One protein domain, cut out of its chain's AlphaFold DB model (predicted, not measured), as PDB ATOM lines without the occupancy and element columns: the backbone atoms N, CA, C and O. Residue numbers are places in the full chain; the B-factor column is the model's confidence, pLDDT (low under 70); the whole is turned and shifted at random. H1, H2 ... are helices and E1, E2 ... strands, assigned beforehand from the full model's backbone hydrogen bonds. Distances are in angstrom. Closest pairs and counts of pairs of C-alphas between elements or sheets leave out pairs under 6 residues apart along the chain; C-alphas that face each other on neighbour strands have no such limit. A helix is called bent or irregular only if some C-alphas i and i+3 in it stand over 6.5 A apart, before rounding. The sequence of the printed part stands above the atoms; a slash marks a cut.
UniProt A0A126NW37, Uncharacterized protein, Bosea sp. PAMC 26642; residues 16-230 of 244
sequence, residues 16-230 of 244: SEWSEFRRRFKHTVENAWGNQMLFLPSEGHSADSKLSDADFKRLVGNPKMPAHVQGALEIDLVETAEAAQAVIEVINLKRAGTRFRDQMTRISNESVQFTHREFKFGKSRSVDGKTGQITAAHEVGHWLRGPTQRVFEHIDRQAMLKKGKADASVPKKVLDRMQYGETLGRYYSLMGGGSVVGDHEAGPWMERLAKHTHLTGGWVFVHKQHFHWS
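AT A GLANCE: This is residues 16 to 230 of the 244 residues of an uncharacterized protein of Bosea sp. PAMC 26642 (UniProt A0A126NW37). The short helix H3 lies near the middle, the long helix H1 crosses it at a steep angle, and small units are spread round them. At one end of the longest axis H7 packs on the small sheet E1 E6, mostly on E6, with H2 beyond; towards the other end lies the short strand pair E2 E3, while the long strand hairpin E4 E5 and the helical hairpin H4 H5 are separate arms. The 215 printed residues run H1 E1 H2 E2 E3 E4 E5 H3 H4 H5 H6 H7 E6 H8, eight named helices and six named strands; E1 E6 and E4 E5 are antiparallel, E2 E3 parallel. The class is mixed, helices and strands, with under half of the residues in named elements. The whole is compact, with a radius of gyration of the C-alphas of 19.6 A and spans of 59 by 50 by 36 A.

HOW THE PARTS SIT: H1, residues 16 to 34, touches H3, residues 135 to 141, with residues 25 to 33 alone; the closest C-alphas, Val 29 and Ala 137, are 4.7 A apart, at a steep tilt of 57 degrees, the same way. E1, residues 37 to 41, is antiparallel to E6, residues 219 to 223, with N 40 and O 220 at 2.9 A; residues 38 to 39 of E1 also pair, antiparallel, with residues 69 to 70. H7, residues 199 to 213, comes closest to E6 at the C-alphas of Asp 199 and Phe 221, 6.5 A apart; H7 is irregular, with C-alphas 201 and 204 7.0 A apart. H2, residues 53 to 60, touches no helix; its Phe 56 has its C-alpha 7.3 A from that of Pro 41. E2, residues 89 to 91, is parallel to E3, residues 106 to 108, with N 91 and O 107 at 2.9 A. E4, residues 114 to 121, and E5, residues 127 to 134, form an antiparallel hairpin, with N 117 and O 131 at 2.8 A. H4, residues 157 to 166, and H5, residues 172 to 178, touch as a helical hairpin at a steep tilt of 40 degrees, opposite ways; the closest C-alphas, Met 160 and Leu 175, are 5.7 A apart. H6, residues 184 to 187, and H8, residues 224 to 227, touch no helix. In H1 to H5 every O i to N i+4 pair is within hydrogen-bond range, in H7 9 of 11; H6 and H8 are too short for one.

IN THESE COORDINATES: H1 begins at C-alpha 16 (16.288, 58.308, 104.668) and is 26.8 A long. E4 is 20.8 A, E5 22.7 A, H4 14.3 A and H7 19.2 A. H8 ends at C-alpha 227 (17.135, 93.446, 86.939).

THE WHOLE: The C-alphas farthest apart, Ala 54 and Lys 94, are 60.5 A apart. The printed part has no cut. The long links are E1 to H2, H2 to E2, E2 to E3, H3 to H4 and H6 to H7. Mean pLDDT of the printed part is 83.1; 33 residues are under 70, among them 43 to 50 and 121 to 127.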
ATOM      1  N   SER A  16      17.106  57.099 104.528       96.44
ATOM      2  CA  SER A  16      16.288  58.308 104.668       96.44
ATOM      3  C   SER A  16      17.139  59.578 104.747       96.44
ATOM      4  O   SER A  16      16.842  60.555 104.064       96.44
ATOM      5  N   GLU A  17      18.227  59.554 105.519       95.88
ATOM      6  CA  GLU A  17      19.171  60.672 105.646       95.88
ATOM      7  C   GLU A  17      19.869  60.969 104.320       95.88
ATOM      8  O   GLU A  17      19.998  62.130 103.935       95.88
ATOM      9  N   TRP A  18      20.280  59.924 103.597       95.50
ATOM     10  CA  TRP A  18      20.922  60.073 102.295       95.50
ATOM     11  C   TRP A  18      19.970  60.670 101.259       95.50
ATOM     12  O   TRP A  18      20.337  61.582 100.516       95.50
ATOM     13  N   SER A  19      18.723  60.199 101.241       95.56
ATOM     14  CA  SER A  19      17.687  60.714 100.342       95.56
ATOM     15  C   SER A  19      17.391  62.190 100.616       95.56
ATOM     16  O   SER A  19      17.320  63.001  99.689       95.56
ATOM     17  N   GLU A  20      17.288  62.564 101.892       95.94
ATOM     18  CA  GLU A  20      17.087  63.953 102.301       95.94
ATOM     19  C   GLU A  20      18.300  64.831 101.964       95.94
ATOM     20  O   GLU A  20      18.135  65.947 101.463       95.94
ATOM     21  N   PHE A  21      19.521  64.326 102.172       96.25
ATOM     22  CA  PHE A  21      20.737  65.027 101.773       96.25
ATOM     23  C   PHE A  21      20.758  65.286 100.264       96.25
ATOM     24  O   PHE A  21      20.967  66.427  99.865       96.25
ATOM     25  N   ARG A  22      20.486  64.277  99.423       96.31
ATOM     26  CA  ARG A  22      20.448  64.428  97.954       96.31
ATOM     27  C   ARG A  22      19.468  65.515  97.524       96.31
ATOM     28  O   ARG A  22      19.813  66.377  96.715       96.31
ATOM     29  N   ARG A  23      18.263  65.508  98.104       96.25
ATOM     30  CA  ARG A  23      17.228  66.513  97.835       96.25
ATOM     31  C   ARG A  23      17.702  67.921  98.200       96.25
ATOM     32  O   ARG A  23      17.565  68.837  97.391       96.25
ATOM     33  N   ARG A  24      18.279  68.094  99.396       96.38
ATOM     34  CA  ARG A  24      18.831  69.383  99.848       96.38
ATOM     35  C   ARG A  24      20.013  69.824  99.002       96.38
ATOM     36  O   ARG A  24      20.059  70.980  98.618       96.38
ATOM     37  N   PHE A  25      20.936  68.922  98.689       96.44
ATOM     38  CA  PHE A  25      22.103  69.208  97.864       96.44
ATOM     39  C   PHE A  25      21.688  69.780  96.509       96.44
ATOM     40  O   PHE A  25      22.095  70.894  96.187       96.44
ATOM     41  N   LYS A  26      20.818  69.076  95.766       95.94
ATOM     42  CA  LYS A  26      20.310  69.551  94.469       95.94
ATOM     43  C   LYS A  26      19.647  70.919  94.622       95.94
ATOM     44  O   LYS A  26      20.095  71.886  94.018       95.94
ATOM     45  N   HIS A  27      18.657  71.019  95.508       95.31
ATOM     46  CA  HIS A  27      17.906  72.256  95.715       95.31
ATOM     47  C   HIS A  27      18.800  73.447  96.080       95.31
ATOM     48  O   HIS A  27      18.678  74.521  95.496       95.31
ATOM     49  N   THR A  28      19.704  73.271  97.042       94.50
ATOM     50  CA  THR A  28      20.578  74.340  97.522       94.50
ATOM     51  C   THR A  28      21.555  74.783  96.439       94.50
ATOM     52  O   THR A  28      21.723  75.985  96.237       94.50
ATOM     53  N   VAL A  29      22.205  73.845  95.744       95.06
ATOM     54  CA  VAL A  29      23.196  74.191  94.721       95.06
ATOM     55  C   VAL A  29      22.527  74.874  93.531       95.06
ATOM     56  O   VAL A  29      22.976  75.943  93.120       95.06
ATOM     57  N   GLU A  30      21.432  74.319  93.015       94.69
ATOM     58  CA  GLU A  30      20.700  74.921  91.897       94.69
ATOM     59  C   GLU A  30      20.189  76.318  92.258       94.69
ATOM     60  O   GLU A  30      20.367  77.254  91.482       94.69
ATOM     61  N   ASN A  31      19.654  76.510  93.468       92.12
ATOM     62  CA  ASN A  31      19.206  77.827  93.920       92.12
ATOM     63  C   ASN A  31      20.341  78.834  94.093       92.12
ATOM     64  O   ASN A  31      20.137  80.016  93.808       92.12
ATOM     65  N   ALA A  32      21.505  78.395  94.577       91.75
ATOM     66  CA  ALA A  32      22.656  79.269  94.761       91.75
ATOM     67  C   ALA A  32      23.117  79.866  93.423       91.75
ATOM     68  O   ALA A  32      23.483  81.036  93.382       91.75
ATOM     69  N   TRP A  33      23.036  79.112  92.326       91.69
ATOM     70  CA  TRP A  33      23.429  79.587  90.997       91.69
ATOM     71  C   TRP A  33      22.261  80.213  90.207       91.69
ATOM     72  O   TRP A  33      22.364  81.336  89.713       91.69
ATOM     73  N   GLY A  34      21.126  79.518  90.099       86.62
ATOM     74  CA  GLY A  34      20.026  79.841  89.179       86.62
ATOM     75  C   GLY A  34      19.177  81.067  89.538       86.62
ATOM     76  O   GLY A  34      18.411  81.557  88.705       86.62
ATOM     77  N   ASN A  35      19.315  81.603  90.755       80.06
ATOM     78  CA  ASN A  35      18.541  82.764  91.210       80.06
ATOM     79  C   ASN A  35      19.250  84.113  91.027       80.06
ATOM     80  O   ASN A  35      18.711  85.133  91.453       80.06
ATOM     81  N   GLN A  36      20.428  84.145  90.400       89.69
ATOM     82  CA  GLN A  36      21.262  85.353  90.375       89.69
ATOM     83  C   GLN A  36      21.582  85.872  88.969       89.69
ATOM     84  O   GLN A  36      21.856  87.061  88.832       89.69
ATOM     85  N   MET A  37      21.520  85.040  87.922       90.25
ATOM     86  CA  MET A  37      22.051  85.393  86.598       90.25
ATOM     87  C   MET A  37      20.998  85.705  85.546       90.25
ATOM     88  O   MET A  37      20.204  84.842  85.167       90.25
ATOM     89  N   LEU A  38      21.080  86.913  84.995       89.00
ATOM     90  CA  LEU A  38      20.409  87.304  83.765       89.00
ATOM     91  C   LEU A  38      21.428  87.857  82.773       89.00
ATOM     92  O   LEU A  38      22.443  88.435  83.156       89.00
ATOM     93  N   PHE A  39      21.146  87.670  81.493       86.81
ATOM     94  CA  PHE A  39      21.999  88.094  80.395       86.81
ATOM     95  C   PHE A  39      21.191  88.935  79.426       86.81
ATOM     96  O   PHE A  39      20.155  88.493  78.924       86.81
ATOM     97  N   LEU A  40      21.685  90.139  79.158       82.62
ATOM     98  CA  LEU A  40      21.062  91.081  78.240       82.62
ATOM     99  C   LEU A  40      21.899  91.239  76.979       82.62
ATOM    100  O   LEU A  40      23.129  91.227  77.069       82.62
ATOM    101  N   PRO A  41      21.262  91.413  75.812       79.12
ATOM    102  CA  PRO A  41      21.956  91.851  74.615       79.12
ATOM    103  C   PRO A  41      22.693  93.171  74.883       79.12
ATOM    104  O   PRO A  41      22.132  94.101  75.455       79.12
ATOM    105  N   SER A  42      23.954  93.267  74.467       76.75
ATOM    106  CA  SER A  42      24.744  94.490  74.613       76.75
ATOM    107  C   SER A  42      24.192  95.596  73.713       76.75
ATOM    108  O   SER A  42      24.104  95.451  72.492       76.75
ATOM    109  N   GLU A  43      23.841  96.730  74.312       69.12
ATOM    110  CA  GLU A  43      23.197  97.846  73.612       69.12
ATOM    111  C   GLU A  43      24.187  98.818  72.944       69.12
ATOM    112  O   GLU A  43      23.766  99.774  72.293       69.12
ATOM    113  N   GLY A  44      25.496  98.574  73.082       59.25
ATOM    114  CA  GLY A  44      26.561  99.542  72.807       59.25
ATOM    115  C   GLY A  44      26.542 100.218  71.425       59.25
ATOM    116  O   GLY A  44      26.213  99.615  70.403       59.25
ATOM    117  N   HIS A  45      26.979 101.483  71.410       48.62
ATOM    118  CA  HIS A  45      27.274 102.291  70.214       48.62
ATOM    119  C   HIS A  45      28.749 102.230  69.775       48.62
ATOM    120  O   HIS A  45      29.129 102.912  68.825       48.62
ATOM    121  N   SER A  46      29.605 101.478  70.475       47.44
ATOM    122  CA  SER A  46      31.024 101.382  70.123       47.44
ATOM    123  C   SER A  46      31.224 100.524  68.872       47.44
ATOM    124  O   SER A  46      30.428  99.632  68.590       47.44
ATOM    125  N   ALA A  47      32.317 100.761  68.142       49.91
ATOM    126  CA  ALA A  47      32.732  99.938  67.000       49.91
ATOM    127  C   ALA A  47      32.965  98.452  67.365       49.91
ATOM    128  O   ALA A  47      33.014  97.600  66.484       49.91
ATOM    129  N   ASP A  48      33.048  98.148  68.666       51.97
ATOM    130  CA  ASP A  48      33.124  96.801  69.231       51.97
ATOM    131  C   ASP A  48      31.746  96.211  69.594       51.97
ATOM    132  O   ASP A  48      31.681  95.127  70.183       51.97
ATOM    133  N   SER A  49      30.631  96.891  69.288       56.47
ATOM    134  CA  SER A  49      29.296  96.327  69.493       56.47
ATOM    135  C   SER A  49      29.041  95.242  68.443       56.47
ATOM    136  O   SER A  49      28.820  95.476  67.259       56.47
ATOM    137  N   LYS A  50      29.144  93.990  68.888       64.69
ATOM    138  CA  LYS A  50      29.111  92.810  68.011       64.69
ATOM    139  C   LYS A  50      27.697  92.382  67.588       64.69
ATOM    140  O   LYS A  50      27.561  91.416  66.847       64.69
ATOM    141  N   LEU A  51      26.652  93.078  68.046       70.75
ATOM    142  CA  LEU A  51      25.259  92.830  67.655       70.75
ATOM    143  C   LEU A  51      24.820  93.801  66.560       70.75
ATOM    144  O   LEU A  51      24.723  95.006  66.812       70.75
ATOM    145  N   SER A  52      24.471  93.284  65.379       74.81
ATOM    146  CA  SER A  52      23.847  94.100  64.334       74.81
ATOM    147  C   SER A  52      22.446  94.566  64.757       74.81
ATOM    148  O   SER A  52      21.783  93.934  65.580       74.81
ATOM    149  N   ASP A  53      21.951  95.663  64.175       78.75
ATOM    150  CA  ASP A  53      20.572  96.128  64.408       78.75
ATOM    151  C   ASP A  53      19.522  95.078  63.981       78.75
ATOM    152  O   ASP A  53      18.435  95.028  64.556       78.75
ATOM    153  N   ALA A  54      19.848  94.209  63.017       78.00
ATOM    154  CA  ALA A  54      18.991  93.098  62.605       78.00
ATOM    155  C   ALA A  54      18.944  91.978  63.661       78.00
ATOM    156  O   ALA A  54      17.860  91.485  63.975       78.00
ATOM    157  N   ASP A  55      20.089  91.613  64.243       76.69
ATOM    158  CA  ASP A  55      20.159  90.610  65.316       76.69
ATOM    159  C   ASP A  55      19.491  91.123  66.588       76.69
ATOM    160  O   ASP A  55      18.694  90.419  67.206       76.69
ATOM    161  N   PHE A  56      19.733  92.391  66.929       78.75
ATOM    162  CA  PHE A  56      19.087  93.039  68.062       78.75
ATOM    163  C   PHE A  56      17.563  93.042  67.895       78.75
ATOM    164  O   PHE A  56      16.854  92.588  68.789       78.75
ATOM    165  N   LYS A  57      17.043  93.443  66.724       78.19
ATOM    166  CA  LYS A  57      15.602  93.384  66.407       78.19
ATOM    167  C   LYS A  57      15.012  91.983  66.550       78.19
ATOM    168  O   LYS A  57      13.879  91.864  67.000       78.19
ATOM    169  N   ARG A  58      15.743  90.926  66.186       75.38
ATOM    170  CA  ARG A  58      15.278  89.541  66.384       75.38
ATOM    171  C   ARG A  58      15.165  89.180  67.866       75.38
ATOM    172  O   ARG A  58      14.238  88.470  68.233       75.38
ATOM    173  N   LEU A  59      16.075  89.685  68.699       74.50
ATOM    174  CA  LEU A  59      16.095  89.429  70.141       74.50
ATOM    175  C   LEU A  59      15.014  90.219  70.897       74.50
ATOM    176  O   LEU A  59      14.367  89.661  71.779       74.50
ATOM    177  N   VAL A  60      14.796  91.492  70.545       72.81
ATOM    178  CA  VAL A  60      13.855  92.387  71.256       72.81
ATOM    179  C   VAL A  60      12.494  92.555  70.569       72.81
ATOM    180  O   VAL A  60      11.610  93.221  71.100       72.81
ATOM    181  N   GLY A  61      12.316  91.995  69.371       66.12
ATOM    182  CA  GLY A  61      11.180  92.282  68.485       66.12
ATOM    183  C   GLY A  61       9.835  91.710  68.919       66.12
ATOM    184  O   GLY A  61       8.816  92.059  68.327       66.12
ATOM    185  N   ASN A  62       9.806  90.848  69.936       66.75
ATOM    186  CA  ASN A  62       8.564  90.319  70.482       66.75
ATOM    187  C   ASN A  62       8.247  90.988  71.830       66.75
ATOM    188  O   ASN A  62       8.824  90.594  72.841       66.75
ATOM    189  N   PRO A  63       7.282  91.927  71.894       61.41
ATOM    190  CA  PRO A  63       6.927  92.613  73.138       61.41
ATOM    191  C   PRO A  63       6.306  91.685  74.196       61.41
ATOM    192  O   PRO A  63       6.166  92.081  75.349       61.41
ATOM    193  N   LYS A  64       5.922  90.455  73.825       59.09
ATOM    194  CA  LYS A  64       5.404  89.435  74.750       59.09
ATOM    195  C   LYS A  64       6.491  88.511  75.302       59.09
ATOM    196  O   LYS A  64       6.177  87.665  76.134       59.09
ATOM    197  N   MET A  65       7.736  88.633  74.837       56.28
ATOM    198  CA  MET A  65       8.853  87.831  75.324       56.28
ATOM    199  C   MET A  65       9.896  88.714  76.012       56.28
ATOM    200  O   MET A  65      10.286  89.741  75.459       56.28
ATOM    201  N   PRO A  66      10.400  88.312  77.188       63.25
ATOM    202  CA  PRO A  66      11.562  88.962  77.761       63.25
ATOM    203  C   PRO A  66      12.764  88.808  76.823       63.25
ATOM    204  O   PRO A  66      13.164  87.693  76.497       63.25
ATOM    205  N   ALA A  67      13.375  89.922  76.425       72.75
ATOM    206  CA  ALA A  67      14.579  89.934  75.593       72.75
ATOM    207  C   ALA A  67      15.864  89.661  76.404       72.75
ATOM    208  O   ALA A  67      16.904  90.276  76.172       72.75
ATOM    209  N   HIS A  68      15.779  88.774  77.396       80.44
ATOM    210  CA  HIS A  68      16.889  88.369  78.251       80.44
ATOM    211  C   HIS A  68      17.027  86.851  78.255       80.44
ATOM    212  O   HIS A  68      16.053  86.127  78.053       80.44
ATOM    213  N   VAL A  69      18.230  86.364  78.545       84.69
ATOM    214  CA  VAL A  69      18.463  84.946  78.832       84.69
ATOM    215  C   VAL A  69      18.708  84.777  80.323       84.69
ATOM    216  O   VAL A  69      19.493  85.514  80.911       84.69
ATOM    217  N   GLN A  70      18.046  83.803  80.944       87.19
ATOM    218  CA  GLN A  70      18.322  83.437  82.327       87.19
ATOM    219  C   GLN A  70      19.396  82.352  82.389       87.19
ATOM    220  O   GLN A  70      19.296  81.321  81.725       87.19
ATOM    221  N   GLY A  71      20.422  82.586  83.208       86.62
ATOM    222  CA  GLY A  71      21.394  81.558  83.562       86.62
ATOM    223  C   GLY A  71      20.807  80.619  84.602       86.62
ATOM    224  O   GLY A  71      20.414  81.062  85.679       86.62
ATOM    225  N   ALA A  72      20.775  79.327  84.294       87.94
ATOM    226  CA  ALA A  72      20.393  78.284  85.235       87.94
ATOM    227  C   ALA A  72      21.472  77.199  85.294       87.94
ATOM    228  O   ALA A  72      22.146  76.927  84.296       87.94
ATOM    229  N   LEU A  73      21.625  76.609  86.480       91.25
ATOM    230  CA  LEU A  73      22.360  75.374  86.708       91.25
ATOM    231  C   LEU A  73      21.342  74.303  87.092       91.25
ATOM    232  O   LEU A  73      20.555  74.524  88.009       91.25
ATOM    233  N   GLU A  74      21.399  73.165  86.412       91.94
ATOM    234  CA  GLU A  74      20.614  71.973  86.721       91.94
ATOM    235  C   GLU A  74      21.570  70.802  86.961       91.94
ATOM    236  O   GLU A  74      22.569  70.652  86.253       91.94
ATOM    237  N   ILE A  75      21.298  70.016  88.001       91.94
ATOM    238  CA  ILE A  75      22.136  68.898  88.435       91.94
ATOM    239  C   ILE A  75      21.301  67.632  88.524       91.94
ATOM    240  O   ILE A  75      20.414  67.512  89.372       91.94
ATOM    241  N   ASP A  76      21.678  66.633  87.739       93.38
ATOM    242  CA  ASP A  76      21.100  65.299  87.827       93.38
ATOM    243  C   ASP A  76      21.981  64.386  88.679       93.38
ATOM    244  O   ASP A  76      23.138  64.108  88.365       93.38
ATOM    245  N   LEU A  77      21.425  63.925  89.803       92.88
ATOM    246  CA  LEU A  77      22.107  63.009  90.713       92.88
ATOM    247  C   LEU A  77      21.889  61.569  90.252       92.88
ATOM    248  O   LEU A  77      20.844  60.981  90.538       92.88
ATOM    249  N   VAL A  78      22.891  61.000  89.589       91.81
ATOM    250  CA  VAL A  78      22.889  59.608  89.121       91.81
ATOM    251  C   VAL A  78      23.288  58.621  90.223       91.81
ATOM    252  O   VAL A  78      23.912  58.992  91.217       91.81
ATOM    253  N   GLU A  79      22.901  57.355  90.061       82.44
ATOM    254  CA  GLU A  79      23.166  56.301  91.053       82.44
ATOM    255  C   GLU A  79      24.563  55.690  90.934       82.44
ATOM    256  O   GLU A  79      25.105  55.224  91.936       82.44
ATOM    257  N   THR A  80      25.157  55.708  89.738       84.94
ATOM    258  CA  THR A  80      26.477  55.118  89.492       84.94
ATOM    259  C   THR A  80      27.463  56.143  88.950       84.94
ATOM    260  O   THR A  80      27.099  57.100  88.263       84.94
ATOM    261  N   ALA A  81      28.740  55.945  89.277       83.12
ATOM    262  CA  ALA A  81      29.804  56.856  88.879       83.12
ATOM    263  C   ALA A  81      30.073  56.815  87.366       83.12
ATOM    264  O   ALA A  81      30.506  57.820  86.809       83.12
ATOM    265  N   GLU A  82      29.797  55.697  86.682       86.75
ATOM    266  CA  GLU A  82      30.056  55.568  85.241       86.75
ATOM    267  C   GLU A  82      29.134  56.450  84.392       86.75
ATOM    268  O   GLU A  82      29.521  56.880  83.308       86.75
ATOM    269  N   ALA A  83      27.927  56.743  84.882       85.62
ATOM    270  CA  ALA A  83      26.976  57.627  84.214       85.62
ATOM    271  C   ALA A  83      27.207  59.116  84.542       85.62
ATOM    272  O   ALA A  83      26.508  59.982  84.010       85.62
ATOM    273  N   ALA A  84      28.154  59.434  85.432       89.06
ATOM    274  CA  ALA A  84      28.333  60.775  85.971       89.06
ATOM    275  C   ALA A  84      29.341  61.611  85.165       89.06
ATOM    276  O   ALA A  84      30.418  61.152  84.790       89.06
ATOM    277  N   GLN A  85      29.033  62.896  84.970       88.25
ATOM    278  CA  GLN A  85      29.979  63.873  84.405       88.25
ATOM    279  C   GLN A  85      31.012  64.356  85.438       88.25
ATOM    280  O   GLN A  85      32.105  64.795  85.075       88.25
ATOM    281  N   ALA A  86      30.654  64.292  86.722       88.88
ATOM    282  CA  ALA A  86      31.490  64.640  87.859       88.88
ATOM    283  C   ALA A  86      31.084  63.800  89.077       88.88
ATOM    284  O   ALA A  86      29.918  63.440  89.226       88.88
ATOM    285  N   VAL A  87      32.047  63.502  89.951       90.50
ATOM    286  CA  VAL A  87      31.834  62.695  91.160       90.50
ATOM    287  C   VAL A  87      32.301  63.478  92.378       90.50
ATOM    288  O   VAL A  87      33.390  64.058  92.376       90.50
ATOM    289  N   ILE A  88      31.480  63.460  93.426       91.75
ATOM    290  CA  ILE A  88      31.783  64.052  94.724       91.75
ATOM    291  C   ILE A  88      31.466  63.062  95.832       91.75
ATOM    292  O   ILE A  88      30.368  62.518  95.924       91.75
ATOM    293  N   GLU A  89      32.455  62.818  96.675       92.25
ATOM    294  CA  GLU A  89      32.290  61.995  97.859       92.25
ATOM    295  C   GLU A  89      31.627  62.818  98.963       92.25
ATOM    296  O   GLU A  89      32.041  63.944  99.243       92.25
ATOM    297  N   VAL A  90      30.616  62.252  99.620       94.06
ATOM    298  CA  VAL A  90      29.895  62.940 100.694       94.06
ATOM    299  C   VAL A  90      30.064  62.186 102.002       94.06
ATOM    300  O   VAL A  90      29.638  61.041 102.154       94.06
ATOM    301  N   ILE A  91      30.671  62.862 102.968       94.31
ATOM    302  CA  ILE A  91      30.968  62.316 104.286       94.31
ATOM    303  C   ILE A  91      29.844  62.673 105.264       94.31
ATOM    304  O   ILE A  91      29.513  63.845 105.427       94.31
ATOM    305  N   ASN A  92      29.285  61.672 105.951       95.88
ATOM    306  CA  ASN A  92      28.355  61.889 107.061       95.88
ATOM    307  C   ASN A  92      29.145  62.052 108.364       95.88
ATOM    308  O   ASN A  92      29.674  61.078 108.910       95.88
ATOM    309  N   LEU A  93      29.258  63.289 108.842       94.88
ATOM    310  CA  LEU A  93      29.929  63.601 110.097       94.88
ATOM    311  C   LEU A  93      29.113  63.058 111.271       94.88
ATOM    312  O   LEU A  93      27.908  63.278 111.363       94.88
ATOM    313  N   LYS A  94      29.785  62.389 112.213       94.00
ATOM    314  CA  LYS A  94      29.132  61.819 113.401       94.00
ATOM    315  C   LYS A  94      28.607  62.890 114.363       94.00
ATOM    316  O   LYS A  94      27.674  62.645 115.121       94.00
ATOM    317  N   ARG A  95      29.247  64.062 114.389       91.25
ATOM    318  CA  ARG A  95      28.890  65.184 115.265       91.25
ATOM    319  C   ARG A  95      28.740  66.450 114.439       91.25
ATOM    320  O   ARG A  95      29.651  66.788 113.682       91.25
ATOM    321  N   ALA A  96      27.629  67.152 114.628       89.44
ATOM    322  CA  ALA A  96      27.398  68.424 113.963       89.44
ATOM    323  C   ALA A  96      28.432  69.484 114.389       89.44
ATOM    324  O   ALA A  96      28.903  69.469 115.530       89.44
ATOM    325  N   GLY A  97      28.805  70.381 113.477       87.88
ATOM    326  CA  GLY A  97      29.829  71.407 113.679       87.88
ATOM    327  C   GLY A  97      31.261  70.866 113.725       87.88
ATOM    328  O   GLY A  97      32.192  71.602 114.071       87.88
ATOM    329  N   THR A  98      31.469  69.585 113.400       89.31
ATOM    330  CA  THR A  98      32.818  69.022 113.311       89.31
ATOM    331  C   THR A  98      33.566  69.691 112.170       89.31
ATOM    332  O   THR A  98      33.116  69.704 111.029       89.31
ATOM    333  N   ARG A  99      34.755  70.220 112.466       85.38
ATOM    334  CA  ARG A  99      35.592  70.849 111.447       85.38
ATOM    335  C   ARG A  99      35.994  69.819 110.391       85.38
ATOM    336  O   ARG A  99      36.764  68.906 110.674       85.38
ATOM    337  N   PHE A 100      35.526  70.031 109.170       88.56
ATOM    338  CA  PHE A 100      35.874  69.245 107.997       88.56
ATOM    339  C   PHE A 100      36.446  70.171 106.924       88.56
ATOM    340  O   PHE A 100      35.947  71.277 106.720       88.56
ATOM    341  N   ARG A 101      37.535  69.762 106.265       87.25
ATOM    342  CA  ARG A 101      38.047  70.483 105.098       87.25
ATOM    343  C   ARG A 101      37.427  69.910 103.832       87.25
ATOM    344  O   ARG A 101      37.910  68.900 103.319       87.25
ATOM    345  N   ASP A 102      36.405  70.599 103.350       86.50
ATOM    346  CA  ASP A 102      35.822  70.379 102.032       86.50
ATOM    347  C   ASP A 102      36.808  70.696 100.899       86.50
ATOM    348  O   ASP A 102      37.750  71.484 101.057       86.50
ATOM    349  N   GLN A 103      36.579  70.048  99.761       86.31
ATOM    350  CA  GLN A 103      37.244  70.293  98.485       86.31
ATOM    351  C   GLN A 103      36.372  69.767  97.336       86.31
ATOM    352  O   GLN A 103      35.468  68.966  97.562       86.31
ATOM    353  N   MET A 104      36.712  70.121  96.097       84.44
ATOM    354  CA  MET A 104      35.889  69.853  94.909       84.44
ATOM    355  C   MET A 104      35.374  68.410  94.793       84.44
ATOM    356  O   MET A 104      34.257  68.181  94.352       84.44
ATOM    357  N   THR A 105      36.176  67.416  95.180       88.00
ATOM    358  CA  THR A 105      35.815  65.993  95.062       88.00
ATOM    359  C   THR A 105      35.270  65.383  96.349       88.00
ATOM    360  O   THR A 105      34.957  64.195  96.364       88.00
ATOM    361  N   ARG A 106      35.204  66.144  97.447       91.50
ATOM    362  CA  ARG A 106      34.793  65.628  98.751       91.50
ATOM    363  C   ARG A 106      34.216  66.717  99.649       91.50
ATOM    364  O   ARG A 106      34.933  67.634 100.047       91.50
ATOM    365  N   ILE A 107      32.965  66.538 100.057       94.56
ATOM    366  CA  ILE A 107      32.261  67.426 100.986       94.56
ATOM    367  C   ILE A 107      31.677  66.663 102.176       94.56
ATOM    368  O   ILE A 107      31.655  65.432 102.198       94.56
ATOM    369  N   SER A 108      31.186  67.396 103.167       95.00
ATOM    370  CA  SER A 108      30.410  66.848 104.280       95.00
ATOM    371  C   SER A 108      28.895  66.996 104.093       95.00
ATOM    372  O   SER A 108      28.410  67.756 103.251       95.00
ATOM    373  N   ASN A 109      28.129  66.311 104.940       94.75
ATOM    374  CA  ASN A 109      26.684  66.489 105.079       94.75
ATOM    375  C   ASN A 109      26.275  67.912 105.515       94.75
ATOM    376  O   ASN A 109      25.130  68.308 105.297       94.75
ATOM    377  N   GLU A 110      27.186  68.698 106.094       94.38
ATOM    378  CA  GLU A 110      26.933  70.091 106.494       94.38
ATOM    379  C   GLU A 110      27.181  71.094 105.365       94.38
ATOM    380  O   GLU A 110      26.702  72.223 105.419       94.38
ATOM    381  N   SER A 111      27.856  70.685 104.293       94.38
ATOM    382  CA  SER A 111      28.306  71.578 103.216       94.38
ATOM    383  C   SER A 111      27.162  72.146 102.364       94.38
ATOM    384  O   SER A 111      27.375  73.056 101.564       94.38
ATOM    385  N   VAL A 112      25.938  71.640 102.551       94.56
ATOM    386  CA  VAL A 112      24.690  72.159 101.958       94.56
ATOM    387  C   VAL A 112      24.031  73.259 102.802       94.56
ATOM    388  O   VAL A 112      22.980  73.774 102.423       94.56
ATOM    389  N   GLN A 113      24.612  73.610 103.951       92.25
ATOM    390  CA  GLN A 113      24.133  74.675 104.830       92.25
ATOM    391  C   GLN A 113      24.831  76.001 104.506       92.25
ATOM    392  O   GLN A 113      25.998  76.036 104.109       92.25
ATOM    393  N   PHE A 114      24.122  77.114 104.711       89.00
ATOM    394  CA  PHE A 114      24.722  78.439 104.606       89.00
ATOM    395  C   PHE A 114      25.567  78.716 105.847       89.00
ATOM    396  O   PHE A 114      25.038  78.875 106.947       89.00
ATOM    397  N   THR A 115      26.886  78.778 105.674       86.12
ATOM    398  CA  THR A 115      27.812  79.017 106.783       86.12
ATOM    399  C   THR A 115      28.305  80.451 106.744       86.12
ATOM    400  O   THR A 115      28.917  80.879 105.762       86.12
ATOM    401  N   HIS A 116      28.080  81.189 107.830       86.12
ATOM    402  CA  HIS A 116      28.617  82.535 107.990       86.12
ATOM    403  C   HIS A 116      30.123  82.499 108.253       86.12
ATOM    404  O   HIS A 116      30.628  81.670 109.010       86.12
ATOM    405  N   ARG A 117      30.845  83.437 107.646       79.94
ATOM    406  CA  ARG A 117      32.275  83.643 107.852       79.94
ATOM    407  C   ARG A 117      32.518  85.100 108.195       79.94
ATOM    408  O   ARG A 117      32.155  86.000 107.437       79.94
ATOM    409  N   GLU A 118      33.159  85.317 109.331       83.56
ATOM    410  CA  GLU A 118      33.755  86.608 109.648       83.56
ATOM    411  C   GLU A 118      35.103  86.702 108.942       83.56
ATOM    412  O   GLU A 118      35.887  85.745 108.921       83.56
ATOM    413  N   PHE A 119      35.374  87.847 108.335       76.88
ATOM    414  CA  PHE A 119      36.641  88.088 107.671       76.88
ATOM    415  C   PHE A 119      37.175  89.464 108.030       76.88
ATOM    416  O   PHE A 119      36.426  90.393 108.326       76.88
ATOM    417  N   LYS A 120      38.502  89.566 107.965       72.19
ATOM    418  CA  LYS A 120      39.213  90.834 108.041       72.19
ATOM    419  C   LYS A 120      39.907  91.076 106.715       72.19
ATOM    420  O   LYS A 120      40.725  90.255 106.292       72.19
ATOM    421  N   PHE A 121      39.581  92.183 106.071       63.88
ATOM    422  CA  PHE A 121      40.068  92.543 104.748       63.88
ATOM    423  C   PHE A 121      41.000  93.773 104.814       63.88
ATOM    424  O   PHE A 121      40.864  94.629 105.691       63.88
ATOM    425  N   GLY A 122      41.976  93.851 103.896       57.47
ATOM    426  CA  GLY A 122      42.952  94.950 103.776       57.47
ATOM    427  C   GLY A 122      44.327  94.702 104.427       57.47
ATOM    428  O   GLY A 122      44.475  93.840 105.295       57.47
ATOM    429  N   LYS A 123      45.347  95.486 104.018       51.62
ATOM    430  CA  LYS A 123      46.754  95.376 104.487       51.62
ATOM    431  C   LYS A 123      46.903  95.466 106.016       51.62
ATOM    432  O   LYS A 123      47.819  94.866 106.565       51.62
ATOM    433  N   SER A 124      45.999  96.178 106.688       49.12
ATOM    434  CA  SER A 124      45.961  96.367 108.146       49.12
ATOM    435  C   SER A 124      44.831  95.601 108.846       49.12
ATOM    436  O   SER A 124      44.663  95.767 110.051       49.12
ATOM    437  N   ARG A 125      44.048  94.772 108.131       56.22
ATOM    438  CA  ARG A 125      42.845  94.097 108.667       56.22
ATOM    439  C   ARG A 125      41.802  95.056 109.275       56.22
ATOM    440  O   ARG A 125      41.071  94.659 110.175       56.22
ATOM    441  N   SER A 126      41.748  96.305 108.812       57.47
ATOM    442  CA  SER A 126      40.881  97.344 109.386       57.47
ATOM    443  C   SER A 126      39.420  97.264 108.941       57.47
ATOM    444  O   SER A 126      38.593  97.990 109.480       57.47
ATOM    445  N   VAL A 127      39.101  96.432 107.946       67.00
ATOM    446  CA  VAL A 127      37.725  96.229 107.484       67.00
ATOM    447  C   VAL A 127      37.259  94.861 107.952       67.00
ATOM    448  O   VAL A 127      37.670  93.838 107.401       67.00
ATOM    449  N   ASP A 128      36.411  94.869 108.973       78.31
ATOM    450  CA  ASP A 128      35.699  93.687 109.434       78.31
ATOM    451  C   ASP A 128      34.414  93.526 108.621       78.31
ATOM    452  O   ASP A 128      33.705  94.493 108.335       78.31
ATOM    453  N   GLY A 129      34.119  92.294 108.228       80.69
ATOM    454  CA  GLY A 129      32.938  91.978 107.446       80.69
ATOM    455  C   GLY A 129      32.396  90.601 107.774       80.69
ATOM    456  O   GLY A 129      33.083  89.733 108.322       80.69
ATOM    457  N   LYS A 130      31.133  90.407 107.412       84.50
ATOM    458  CA  LYS A 130      30.470  89.108 107.441       84.50
ATOM    459  C   LYS A 130      30.087  88.746 106.024       84.50
ATOM    460  O   LYS A 130      29.542  89.565 105.287       84.50
ATOM    461  N   THR A 131      30.396  87.520 105.657       86.69
ATOM    462  CA  THR A 131      29.910  86.887 104.438       86.69
ATOM    463  C   THR A 131      29.331  85.531 104.813       86.69
ATOM    464  O   THR A 131      29.374  85.121 105.975       86.69
ATOM    465  N   GLY A 132      28.783  84.822 103.845       86.19
ATOM    466  CA  GLY A 132      28.518  83.410 104.005       86.19
ATOM    467  C   GLY A 132      28.557  82.709 102.668       86.19
ATOM    468  O   GLY A 132      28.521  83.338 101.612       86.19
ATOM    469  N   GLN A 133      28.701  81.399 102.738       88.75
ATOM    470  CA  GLN A 133      28.859  80.557 101.571       88.75
ATOM    471  C   GLN A 133      28.171  79.225 101.835       88.75
ATOM    472  O   GLN A 133      28.174  78.716 102.959       88.75
ATOM    473  N   ILE A 134      27.593  78.664 100.780       93.56
ATOM    474  CA  ILE A 134      27.231  77.253 100.740       93.56
ATOM    475  C   ILE A 134      28.406  76.552 100.074       93.56
ATOM    476  O   ILE A 134      28.622  76.713  98.871       93.56
ATOM    477  N   THR A 135      29.171  75.790 100.851       94.00
ATOM    478  CA  THR A 135      30.380  75.124 100.354       94.00
ATOM    479  C   THR A 135      30.068  74.206  99.173       94.00
ATOM    480  O   THR A 135      30.749  74.268  98.161       94.00
ATOM    481  N   ALA A 136      28.977  73.436  99.230       95.38
ATOM    482  CA  ALA A 136      28.557  72.576  98.125       95.38
ATOM    483  C   ALA A 136      28.368  73.348  96.806       95.38
ATOM    484  O   ALA A 136      28.774  72.867  95.755       95.38
ATOM    485  N   ALA A 137      27.799  74.558  96.853       95.25
ATOM    486  CA  ALA A 137      27.599  75.371  95.657       95.25
ATOM    487  C   ALA A 137      28.924  75.886  95.074       95.25
ATOM    488  O   ALA A 137      29.071  75.915  93.853       95.25
ATOM    489  N   HIS A 138      29.879  76.247  95.936       95.12
ATOM    490  CA  HIS A 138      31.238  76.627  95.541       95.12
ATOM    491  C   HIS A 138      31.978  75.460  94.877       95.12
ATOM    492  O   HIS A 138      32.492  75.600  93.769       95.12
ATOM    493  N   GLU A 139      31.974  74.288  95.520       93.88
ATOM    494  CA  GLU A 139      32.684  73.108  95.022       93.88
ATOM    495  C   GLU A 139      32.111  72.610  93.689       93.88
ATOM    496  O   GLU A 139      32.870  72.292  92.774       93.88
ATOM    497  N   VAL A 140      30.782  72.621  93.531       93.62
ATOM    498  CA  VAL A 140      30.127  72.332  92.242       93.62
ATOM    499  C   VAL A 140      30.511  73.365  91.182       93.62
ATOM    500  O   VAL A 140      30.692  73.022  90.012       93.62
ATOM    501  N   GLY A 141      30.687  74.624  91.592       93.12
ATOM    502  CA  GLY A 141      31.153  75.710  90.739       93.12
ATOM    503  C   GLY A 141      32.432  75.376  89.987       93.12
ATOM    504  O   GLY A 141      32.534  75.663  88.797       93.12
ATOM    505  N   HIS A 142      33.373  74.680  90.628       92.94
ATOM    506  CA  HIS A 142      34.619  74.263  89.988       92.94
ATOM    507  C   HIS A 142      34.425  73.340  88.771       92.94
ATOM    508  O   HIS A 142      35.324  73.253  87.928       92.94
ATOM    509  N   TRP A 143      33.271  72.685  88.612       90.56
ATOM    510  CA  TRP A 143      32.963  71.886  87.419       90.56
ATOM    511  C   TRP A 143      32.379  72.697  86.261       90.56
ATOM    512  O   TRP A 143      32.371  72.208  85.131       90.56
ATOM    513  N   LEU A 144      31.968  73.949  86.490       87.50
ATOM    514  CA  LEU A 144      31.424  74.862  85.475       87.50
ATOM    515  C   LEU A 144      32.518  75.472  84.590       87.50
ATOM    516  O   LEU A 144      32.538  76.661  84.294       87.50
ATOM    517  N   ARG A 145      33.473  74.647  84.181       80.19
ATOM    518  CA  ARG A 145      34.645  75.055  83.416       80.19
ATOM    519  C   ARG A 145      34.292  75.407  81.973       80.19
ATOM    520  O   ARG A 145      33.409  74.793  81.364       80.19
ATOM    521  N   GLY A 146      35.057  76.338  81.407       68.81
ATOM    522  CA  GLY A 146      35.102  76.528  79.960       68.81
ATOM    523  C   GLY A 146      35.675  75.285  79.255       68.81
ATOM    524  O   GLY A 146      36.357  74.474  79.892       68.81
ATOM    525  N   PRO A 147      35.458  75.112  77.939       63.19
ATOM    526  CA  PRO A 147      35.848  73.901  77.201       63.19
ATOM    527  C   PRO A 147      37.338  73.534  77.290       63.19
ATOM    528  O   PRO A 147      37.704  72.377  77.106       63.19
ATOM    529  N   THR A 148      38.200  74.518  77.549       68.50
ATOM    530  CA  THR A 148      39.664  74.380  77.582       68.50
ATOM    531  C   THR A 148      40.237  74.279  78.997       68.50
ATOM    532  O   THR A 148      41.432  74.033  79.164       68.50
ATOM    533  N   GLN A 149      39.414  74.470  80.028       76.25
ATOM    534  CA  GLN A 149      39.852  74.516  81.418       76.25
ATOM    535  C   GLN A 149      39.643  73.165  82.103       76.25
ATOM    536  O   GLN A 149      38.726  72.417  81.778       76.25
ATOM    537  N   ARG A 150      40.497  72.843  83.085       80.94
ATOM    538  CA  ARG A 150      40.340  71.628  83.910       80.94
ATOM    539  C   ARG A 150      39.283  71.804  84.995       80.94
ATOM    540  O   ARG A 150      38.522  70.875  85.258       80.94
ATOM    541  N   VAL A 151      39.249  72.992  85.587       88.31
ATOM    542  CA  VAL A 151      38.299  73.432  86.610       88.31
ATOM    543  C   VAL A 151      38.022  74.915  86.400       88.31
ATOM    544  O   VAL A 151      38.872  75.627  85.861       88.31
ATOM    545  N   PHE A 152      36.858  75.377  86.835       91.81
ATOM    546  CA  PHE A 152      36.575  76.798  86.949       91.81
ATOM    547  C   PHE A 152      37.244  77.332  88.215       91.81
ATOM    548  O   PHE A 152      36.953  76.872  89.312       91.81
ATOM    549  N   GLU A 153      38.223  78.220  88.083       92.31
ATOM    550  CA  GLU A 153      39.089  78.594  89.204       92.31
ATOM    551  C   GLU A 153      38.464  79.633  90.146       92.31
ATOM    552  O   GLU A 153      37.530  80.354  89.788       92.31
ATOM    553  N   HIS A 154      39.041  79.753  91.349       93.56
ATOM    554  CA  HIS A 154      38.755  80.879  92.235       93.56
ATOM    555  C   HIS A 154      39.016  82.214  91.536       93.56
ATOM    556  O   HIS A 154      39.953  82.338  90.738       93.56
ATOM    557  N   ILE A 155      38.229  83.219  91.914       92.81
ATOM    558  CA  ILE A 155      38.146  84.517  91.239       92.81
ATOM    559  C   ILE A 155      39.510  85.189  90.994       92.81
ATOM    560  O   ILE A 155      39.730  85.762  89.930       92.81
ATOM    561  N   ASP A 156      40.467  85.068  91.921       90.94
ATOM    562  CA  ASP A 156      41.804  85.675  91.827       90.94
ATOM    563  C   ASP A 156      42.953  84.662  91.707       90.94
ATOM    564  O   ASP A 156      44.125  85.017  91.877       90.94
ATOM    565  N   ARG A 157      42.665  83.393  91.382       89.44
ATOM    566  CA  ARG A 157      43.688  82.335  91.305       89.44
ATOM    567  C   ARG A 157      44.844  82.704  90.380       89.44
ATOM    568  O   ARG A 157      46.001  82.640  90.795       89.44
ATOM    569  N   GLN A 158      44.546  83.110  89.147       87.62
ATOM    570  CA  GLN A 158      45.566  83.442  88.146       87.62
ATOM    571  C   GLN A 158      46.424  84.639  88.566       87.62
ATOM    572  O   GLN A 158      47.653  84.603  88.447       87.62
ATOM    573  N   ALA A 159      45.794  85.675  89.127       87.19
ATOM    574  CA  ALA A 159      46.501  86.840  89.649       87.19
ATOM    575  C   ALA A 159      47.473  86.439  90.770       87.19
ATOM    576  O   ALA A 159      48.640  86.842  90.756       87.19
ATOM    577  N   MET A 160      47.039  85.576  91.694       88.94
ATOM    578  CA  MET A 160      47.881  85.112  92.801       88.94
ATOM    579  C   MET A 160      48.991  84.155  92.359       88.94
ATOM    580  O   MET A 160      50.095  84.221  92.901       88.94
ATOM    581  N   LEU A 161      48.763  83.321  91.340       86.19
ATOM    582  CA  LEU A 161      49.820  82.507  90.734       86.19
ATOM    583  C   LEU A 161      50.910  83.379  90.100       86.19
ATOM    584  O   LEU A 161      52.097  83.115  90.293       86.19
ATOM    585  N   LYS A 162      50.525  84.436  89.374       87.94
ATOM    586  CA  LYS A 162      51.475  85.394  88.794       87.94
ATOM    587  C   LYS A 162      52.250  86.137  89.886       87.94
ATOM    588  O   LYS A 162      53.468  86.258  89.784       87.94
ATOM    589  N   LYS A 163      51.561  86.572  90.943       86.00
ATOM    590  CA  LYS A 163      52.164  87.258  92.094       86.00
ATOM    591  C   LYS A 163      53.175  86.375  92.822       86.00
ATOM    592  O   LYS A 163      54.289  86.820  93.051       86.00
ATOM    593  N   GLY A 164      52.838  85.114  93.098       84.44
ATOM    594  CA  GLY A 164      53.760  84.172  93.742       84.44
ATOM    595  C   GLY A 164      54.986  83.818  92.897       84.44
ATOM    596  O   GLY A 164      56.046  83.549  93.449       84.44
ATOM    597  N   LYS A 165      54.869  83.844  91.560       83.44
ATOM    598  CA  LYS A 165      56.029  83.713  90.659       83.44
ATOM    599  C   LYS A 165      56.913  84.961  90.658       83.44
ATOM    600  O   LYS A 165      58.123  84.834  90.520       83.44
ATOM    601  N   ALA A 166      56.308  86.143  90.758       85.38
ATOM    602  CA  ALA A 166      57.017  87.421  90.734       85.38
ATOM    603  C   ALA A 166      57.668  87.771  92.082       85.38
ATOM    604  O   ALA A 166      58.691  88.446  92.104       85.38
ATOM    605  N   ASP A 167      57.085  87.317  93.191       85.69
ATOM    606  CA  ASP A 167      57.538  87.621  94.543       85.69
ATOM    607  C   ASP A 167      57.504  86.366  95.427       85.69
ATOM    608  O   ASP A 167      56.479  85.999  96.010       85.69
ATOM    609  N   ALA A 168      58.665  85.718  95.539       83.81
ATOM    610  CA  ALA A 168      58.854  84.530  96.367       83.81
ATOM    611  C   ALA A 168      58.806  84.827  97.879       83.81
ATOM    612  O   ALA A 168      58.754  83.889  98.677       83.81
ATOM    613  N   SER A 169      58.816  86.103  98.293       87.50
ATOM    614  CA  SER A 169      58.731  86.481  99.708       87.50
ATOM    615  C   SER A 169      57.312  86.351 100.270       87.50
ATOM    616  O   SER A 169      57.135  86.243 101.486       87.50
ATOM    617  N   VAL A 170      56.287  86.306  99.407       80.00
ATOM    618  CA  VAL A 170      54.895  86.162  99.841       80.00
ATOM    619  C   VAL A 170      54.631  84.716 100.278       80.00
ATOM    620  O   VAL A 170      54.708  83.797  99.458       80.00
ATOM    621  N   PRO A 171      54.242  84.464 101.543       85.38
ATOM    622  CA  PRO A 171      53.991  83.106 102.003       85.38
ATOM    623  C   PRO A 171      52.862  82.435 101.214       85.38
ATOM    624  O   PRO A 171      51.784  83.009 101.042       85.38
ATOM    625  N   LYS A 172      53.045  81.164 100.832       83.38
ATOM    626  CA  LYS A 172      52.042  80.379 100.086       83.38
ATOM    627  C   LYS A 172      50.647  80.416 100.723       83.38
ATOM    628  O   LYS A 172      49.658  80.607 100.028       83.38
ATOM    629  N   LYS A 173      50.565  80.321 102.056       82.00
ATOM    630  CA  LYS A 173      49.293  80.398 102.803       82.00
ATOM    631  C   LYS A 173      48.544  81.722 102.598       82.00
ATOM    632  O   LYS A 173      47.326  81.747 102.736       82.00
ATOM    633  N   VAL A 174      49.257  82.815 102.326       81.75
ATOM    634  CA  VAL A 174      48.660  84.124 102.030       81.75
ATOM    635  C   VAL A 174      48.110  84.120 100.606       81.75
ATOM    636  O   VAL A 174      46.942  84.447 100.418       81.75
ATOM    637  N   LEU A 175      48.899  83.656  99.633       81.88
ATOM    638  CA  LEU A 175      48.462  83.516  98.236       81.88
ATOM    639  C   LEU A 175      47.226  82.607  98.111       81.88
ATOM    640  O   LEU A 175      46.263  82.958  97.432       81.88
ATOM    641  N   ASP A 176      47.213  81.488  98.838       81.62
ATOM    642  CA  ASP A 176      46.091  80.543  98.875       81.62
ATOM    643  C   ASP A 176      44.821  81.132  99.516       81.62
ATOM    644  O   ASP A 176      43.733  80.610  99.297       81.62
ATOM    645  N   ARG A 177      44.911  82.210 100.303       82.50
ATOM    646  CA  ARG A 177      43.727  82.931 100.803       82.50
ATOM    647  C   ARG A 177      43.285  84.026  99.845       82.50
ATOM    648  O   ARG A 177      42.095  84.203  99.630       82.50
ATOM    649  N   MET A 178      44.237  84.745  99.259       84.31
ATOM    650  CA  MET A 178      43.942  85.868  98.370       84.31
ATOM    651  C   MET A 178      43.300  85.439  97.048       84.31
ATOM    652  O   MET A 178      42.601  86.238  96.437       84.31
ATOM    653  N   GLN A 179      43.467  84.180  96.625       88.19
ATOM    654  CA  GLN A 179      42.779  83.654  95.438       88.19
ATOM    655  C   GLN A 179      41.243  83.730  95.534       88.19
ATOM    656  O   GLN A 179      40.583  83.732  94.502       88.19
ATOM    657  N   TYR A 180      40.689  83.814  96.749       86.94
ATOM    658  CA  TYR A 180      39.252  83.938  97.003       86.94
ATOM    659  C   TYR A 180      38.734  85.386  96.904       86.94
ATOM    660  O   TYR A 180      37.581  85.636  97.239       86.94
ATOM    661  N   GLY A 181      39.564  86.350  96.492       86.94
ATOM    662  CA  GLY A 181      39.171  87.751  96.332       86.94
ATOM    663  C   GLY A 181      40.169  88.720  96.963       86.94
ATOM    664  O   GLY A 181      40.235  88.836  98.187       86.94
ATOM    665  N   GLU A 182      40.912  89.464  96.142       82.12
ATOM    666  CA  GLU A 182      41.802  90.550  96.577       82.12
ATOM    667  C   GLU A 182      41.043  91.858  96.824       82.12
ATOM    668  O   GLU A 182      41.593  92.738  97.474       82.12
ATOM    669  N   THR A 183      39.792  91.996  96.366       84.94
ATOM    670  CA  THR A 183      38.903  93.132  96.674       84.94
ATOM    671  C   THR A 183      37.658  92.673  97.425       84.94
ATOM    672  O   THR A 183      37.257  91.518  97.307       84.94
ATOM    673  N   LEU A 184      37.013  93.575  98.175       83.56
ATOM    674  CA  LEU A 184      35.811  93.247  98.951       83.56
ATOM    675  C   LEU A 184      34.706  92.647  98.068       83.56
ATOM    676  O   LEU A 184      34.192  91.579  98.377       83.56
ATOM    677  N   GLY A 185      34.397  93.285  96.933       85.19
ATOM    678  CA  GLY A 185      33.391  92.785  95.992       85.19
ATOM    679  C   GLY A 185      33.730  91.398  95.439       85.19
ATOM    680  O   GLY A 185      32.868  90.528  95.391       85.19
ATOM    681  N   ARG A 186      35.006  91.148  95.109       89.00
ATOM    682  CA  ARG A 186      35.466  89.827  94.652       89.00
ATOM    683  C   ARG A 186      35.426  88.794  95.773       89.00
ATOM    684  O   ARG A 186      35.113  87.640  95.515       89.00
ATOM    685  N   TYR A 187      35.666  89.191  97.019       88.75
ATOM    686  CA  TYR A 187      35.567  88.287  98.162       88.75
ATOM    687  C   TYR A 187      34.128  87.841  98.444       88.75
ATOM    688  O   TYR A 187      33.917  86.706  98.860       88.75
ATOM    689  N   TYR A 188      33.130  88.686  98.174       90.81
ATOM    690  CA  TYR A 188      31.716  88.301  98.265       90.81
ATOM    691  C   TYR A 188      31.257  87.356  97.144       90.81
ATOM    692  O   TYR A 188      30.164  86.792  97.252       90.81
ATOM    693  N   SER A 189      32.074  87.155  96.106       92.69
ATOM    694  CA  SER A 189      31.727  86.279  94.988       92.69
ATOM    695  C   SER A 189      31.623  84.805  95.398       92.69
ATOM    696  O   SER A 189      32.231  84.374  96.385       92.69
ATOM    697  N   LEU A 190      30.868  84.024  94.625       94.00
ATOM    698  CA  LEU A 190      30.632  82.606  94.870       94.00
ATOM    699  C   LEU A 190      31.901  81.772  94.681       94.00
ATOM    700  O   LEU A 190      32.140  80.902  95.511       94.00
ATOM    701  N   MET A 191      32.752  82.069  93.687       94.06
ATOM    702  CA  MET A 191      34.098  81.476  93.569       94.06
ATOM    703  C   MET A 191      35.146  82.186  94.438       94.06
ATOM    704  O   MET A 191      36.336  81.858  94.396       94.06
ATOM    705  N   GLY A 192      34.708  83.167  95.221       91.69
ATOM    706  CA  GLY A 192      35.448  83.795  96.298       91.69
ATOM    707  C   GLY A 192      35.072  83.220  97.662       91.69
ATOM    708  O   GLY A 192      34.858  82.018  97.827       91.69
ATOM    709  N   GLY A 193      35.025  84.087  98.670       89.19
ATOM    710  CA  GLY A 193      34.660  83.736 100.041       89.19
ATOM    711  C   GLY A 193      33.167  83.854 100.361       89.19
ATOM    712  O   GLY A 193      32.808  83.683 101.528       89.19
ATOM    713  N   GLY A 194      32.318  84.189  99.386       91.75
ATOM    714  CA  GLY A 194      30.902  84.480  99.589       91.75
ATOM    715  C   GLY A 194      29.965  83.624  98.743       91.75
ATOM    716  O   GLY A 194      30.261  82.475  98.414       91.75
ATOM    717  N   SER A 195      28.796  84.185  98.438       91.62
ATOM    718  CA  SER A 195      27.695  83.494  97.759       91.62
ATOM    719  C   SER A 195      27.095  84.284  96.593       91.62
ATOM    720  O   SER A 195      26.055  83.885  96.069       91.62
ATOM    721  N   VAL A 196      27.695  85.418  96.223       91.62
ATOM    722  CA  VAL A 196      27.168  86.310  95.184       91.62
ATOM    723  C   VAL A 196      27.736  85.920  93.826       91.62
ATOM    724  O   VAL A 196      28.938  85.740  93.679       91.62
ATOM    725  N   VAL A 197      26.899  85.807  92.808       92.12
ATOM    726  CA  VAL A 197      27.372  85.613  91.435       92.12
ATOM    727  C   VAL A 197      27.739  86.968  90.828       92.12
ATOM    728  O   VAL A 197      26.917  87.884  90.823       92.12
ATOM    729  N   GLY A 198      28.969  87.099  90.327       90.00
ATOM    730  CA  GLY A 198      29.447  88.267  89.590       90.00
ATOM    731  C   GLY A 198      29.876  87.933  88.159       90.00
ATOM    732  O   GLY A 198      29.635  86.839  87.651       90.00
ATOM    733  N   ASP A 199      30.565  88.879  87.515       89.31
ATOM    734  CA  ASP A 199      31.050  88.730  86.134       89.31
ATOM    735  C   ASP A 199      31.940  87.494  85.937       89.31
ATOM    736  O   ASP A 199      31.908  86.862  84.882       89.31
ATOM    737  N   HIS A 200      32.730  87.141  86.958       91.88
ATOM    738  CA  HIS A 200      33.584  85.954  86.930       91.88
ATOM    739  C   HIS A 200      32.734  84.690  86.804       91.88
ATOM    740  O   HIS A 200      32.883  83.945  85.840       91.88
ATOM    741  N   GLU A 201      31.798  84.488  87.734       93.00
ATOM    742  CA  GLU A 201      30.856  83.362  87.761       93.00
ATOM    743  C   GLU A 201      29.977  83.274  86.509       93.00
ATOM    744  O   GLU A 201      29.611  82.179  86.090       93.00
ATOM    745  N   ALA A 202      29.650  84.413  85.902       91.06
ATOM    746  CA  ALA A 202      28.863  84.493  84.681       91.06
ATOM    747  C   ALA A 202      29.636  84.045  83.421       91.06
ATOM    748  O   ALA A 202      29.021  83.702  82.407       91.06
ATOM    749  N   GLY A 203      30.973  84.016  83.474       88.94
ATOM    750  CA  GLY A 203      31.858  83.699  82.347       88.94
ATOM    751  C   GLY A 203      31.493  82.418  81.580       88.94
ATOM    752  O   GLY A 203      31.285  82.491  80.366       88.94
ATOM    753  N   PRO A 204      31.327  81.256  82.241       87.25
ATOM    754  CA  PRO A 204      30.961  80.005  81.573       87.25
ATOM    755  C   PRO A 204      29.635  80.067  80.801       87.25
ATOM    756  O   PRO A 204      29.500  79.452  79.740       87.25
ATOM    757  N   TRP A 205      28.648  80.819  81.298       88.56
ATOM    758  CA  TRP A 205      27.383  81.036  80.588       88.56
ATOM    759  C   TRP A 205      27.570  81.967  79.396       88.56
ATOM    760  O   TRP A 205      27.052  81.684  78.319       88.56
ATOM    761  N   MET A 206      28.352  83.032  79.559       86.19
ATOM    762  CA  MET A 206      28.672  83.975  78.486       86.19
ATOM    763  C   MET A 206      29.400  83.298  77.317       86.19
ATOM    764  O   MET A 206      29.059  83.536  76.158       86.19
ATOM    765  N   GLU A 207      30.346  82.397  77.600       83.50
ATOM    766  CA  GLU A 207      31.023  81.582  76.580       83.50
ATOM    767  C   GLU A 207      30.039  80.676  75.822       83.50
ATOM    768  O   GLU A 207      30.086  80.578  74.591       83.50
ATOM    769  N   ARG A 208      29.109  80.032  76.542       83.38
ATOM    770  CA  ARG A 208      28.067  79.185  75.938       83.38
ATOM    771  C   ARG A 208      27.097  80.005  75.094       83.38
ATOM    772  O   ARG A 208      26.804  79.610  73.968       83.38
ATOM    773  N   LEU A 209      26.642  81.153  75.593       83.06
ATOM    774  CA  LEU A 209      25.775  82.070  74.853       83.06
ATOM    775  C   LEU A 209      26.437  82.526  73.558       83.06
ATOM    776  O   LEU A 209      25.822  82.426  72.498       83.06
ATOM    777  N   ALA A 210      27.704  82.939  73.616       78.81
ATOM    778  CA  ALA A 210      28.465  83.313  72.428       78.81
ATOM    779  C   ALA A 210      28.526  82.172  71.398       78.81
ATOM    780  O   ALA A 210      28.344  82.408  70.203       78.81
ATOM    781  N   LYS A 211      28.716  80.926  71.853       78.38
ATOM    782  CA  LYS A 211      28.757  79.742  70.983       78.38
ATOM    783  C   LYS A 211      27.401  79.410  70.350       78.38
ATOM    784  O   LYS A 211      27.361  79.082  69.171       78.38
ATOM    785  N   HIS A 212      26.313  79.472  71.117       78.81
ATOM    786  CA  HIS A 212      24.980  79.052  70.664       78.81
ATOM    787  C   HIS A 212      24.222  80.121  69.881       78.81
ATOM    788  O   HIS A 212      23.369  79.792  69.066       78.81
ATOM    789  N   THR A 213      24.524  81.395  70.122       74.75
ATOM    790  CA  THR A 213      23.885  82.508  69.409       74.75
ATOM    791  C   THR A 213      24.712  82.984  68.218       74.75
ATOM    792  O   THR A 213      24.214  83.762  67.419       74.75
ATOM    793  N   HIS A 214      25.961  82.513  68.079       66.19
ATOM    794  CA  HIS A 214      26.968  83.026  67.139       66.19
ATOM    795  C   HIS A 214      27.313  84.517  67.340       66.19
ATOM    796  O   HIS A 214      28.002  85.119  66.517       66.19
ATOM    797  N   LEU A 215      26.895  85.107  68.464       64.88
ATOM    798  CA  LEU A 215      27.109  86.508  68.819       64.88
ATOM    799  C   LEU A 215      28.230  86.581  69.853       64.88
ATOM    800  O   LEU A 215      28.011  86.594  71.067       64.88
ATOM    801  N   THR A 216      29.469  86.595  69.365       56.59
ATOM    802  CA  THR A 216      30.641  86.747  70.236       56.59
ATOM    803  C   THR A 216      30.516  88.081  70.976       56.59
ATOM    804  O   THR A 216      30.322  89.090  70.322       56.59
ATOM    805  N   GLY A 217      30.593  88.133  72.309       60.44
ATOM    806  CA  GLY A 217      30.606  89.398  73.075       60.44
ATOM    807  C   GLY A 217      29.338  90.267  73.011       60.44
ATOM    808  O   GLY A 217      29.375  91.413  73.444       60.44
ATOM    809  N   GLY A 218      28.227  89.743  72.484       70.12
ATOM    810  CA  GLY A 218      26.949  90.454  72.383       70.12
ATOM    811  C   GLY A 218      26.095  90.412  73.648       70.12
ATOM    812  O   GLY A 218      24.944  90.815  73.594       70.12
ATOM    813  N   TRP A 219      26.614  89.914  74.765       80.38
ATOM    814  CA  TRP A 219      25.849  89.710  75.993       80.38
ATOM    815  C   TRP A 219      26.503  90.459  77.154       80.38
ATOM    816  O   TRP A 219      27.716  90.666  77.156       80.38
ATOM    817  N   VAL A 220      25.701  90.873  78.129       84.25
ATOM    818  CA  VAL A 220      26.144  91.495  79.379       84.25
ATOM    819  C   VAL A 220      25.441  90.789  80.527       84.25
ATOM    820  O   VAL A 220      24.232  90.565  80.472       84.25
ATOM    821  N   PHE A 221      26.200  90.426  81.556       87.44
ATOM    822  CA  PHE A 221      25.644  89.888  82.789       87.44
ATOM    823  C   PHE A 221      24.980  91.002  83.601       87.44
ATOM    824  O   PHE A 221      25.545  92.076  83.801       87.44
ATOM    825  N   VAL A 222      23.779  90.722  84.096       86.12
ATOM    826  CA  VAL A 222      23.072  91.543  85.072       86.12
ATOM    827  C   VAL A 222      22.625  90.636  86.202       86.12
ATOM    828  O   VAL A 222      21.958  89.618  85.996       86.12
ATOM    829  N   HIS A 223      22.971  91.020  87.424       86.25
ATOM    830  CA  HIS A 223      22.518  90.288  88.590       86.25
ATOM    831  C   HIS A 223      21.007  90.493  88.794       86.25
ATOM    832  O   HIS A 223      20.511  91.620  88.754       86.25
ATOM    833  N   LYS A 224      20.263  89.410  89.046       82.94
ATOM    834  CA  LYS A 224      18.787  89.383  89.039       82.94
ATOM    835  C   LYS A 224      18.134  90.415  89.964       82.94
ATOM    836  O   LYS A 224      17.120  90.996  89.599       82.94
ATOM    837  N   GLN A 225      18.723  90.700  91.126       74.31
ATOM    838  CA  GLN A 225      18.212  91.745  92.032       74.31
ATOM    839  C   GLN A 225      18.258  93.151  91.413       74.31
ATOM    840  O   GLN A 225      17.392  93.973  91.687       74.31
ATOM    841  N   HIS A 226      19.240  93.414  90.551       66.81
ATOM    842  CA  HIS A 226      19.383  94.676  89.824       66.81
ATOM    843  C   HIS A 226      18.595  94.683  88.505       66.81
ATOM    844  O   HIS A 226      18.555  95.698  87.817       66.81
ATOM    845  N   PHE A 227      17.947  93.568  88.149       62.97
ATOM    846  CA  PHE A 227      17.135  93.446  86.939       62.97
ATOM    847  C   PHE A 227      15.703  93.981  87.097       62.97
ATOM    848  O   PHE A 227      14.910  93.918  86.162       62.97
ATOM    849  N   HIS A 228      15.360  94.572  88.244       58.56
ATOM    850  CA  HIS A 228      14.174  95.420  88.349       58.56
ATOM    851  C   HIS A 228      14.393  96.718  87.556       58.56
ATOM    852  O   HIS A 228      14.620  97.782  88.125       58.56
ATOM    853  N   TRP A 229      14.359  96.617  86.228       53.25
ATOM    854  CA  TRP A 229      14.288  97.762  85.332       53.25
ATOM    855  C   TRP A 229      12.899  98.368  85.490       53.25
ATOM    856  O   TRP A 229      11.889  97.654  85.469       53.25
ATOM    857  N   SER A 230      12.831  99.679  85.700       49.50
ATOM    858  CA  SER A 230      11.548 100.363  85.680       49.50
ATOM    859  C   SER A 230      10.995 100.299  84.250       49.50
ATOM    860  O   SER A 230      11.753 100.288  83.282       49.50
TER     861      SER A 230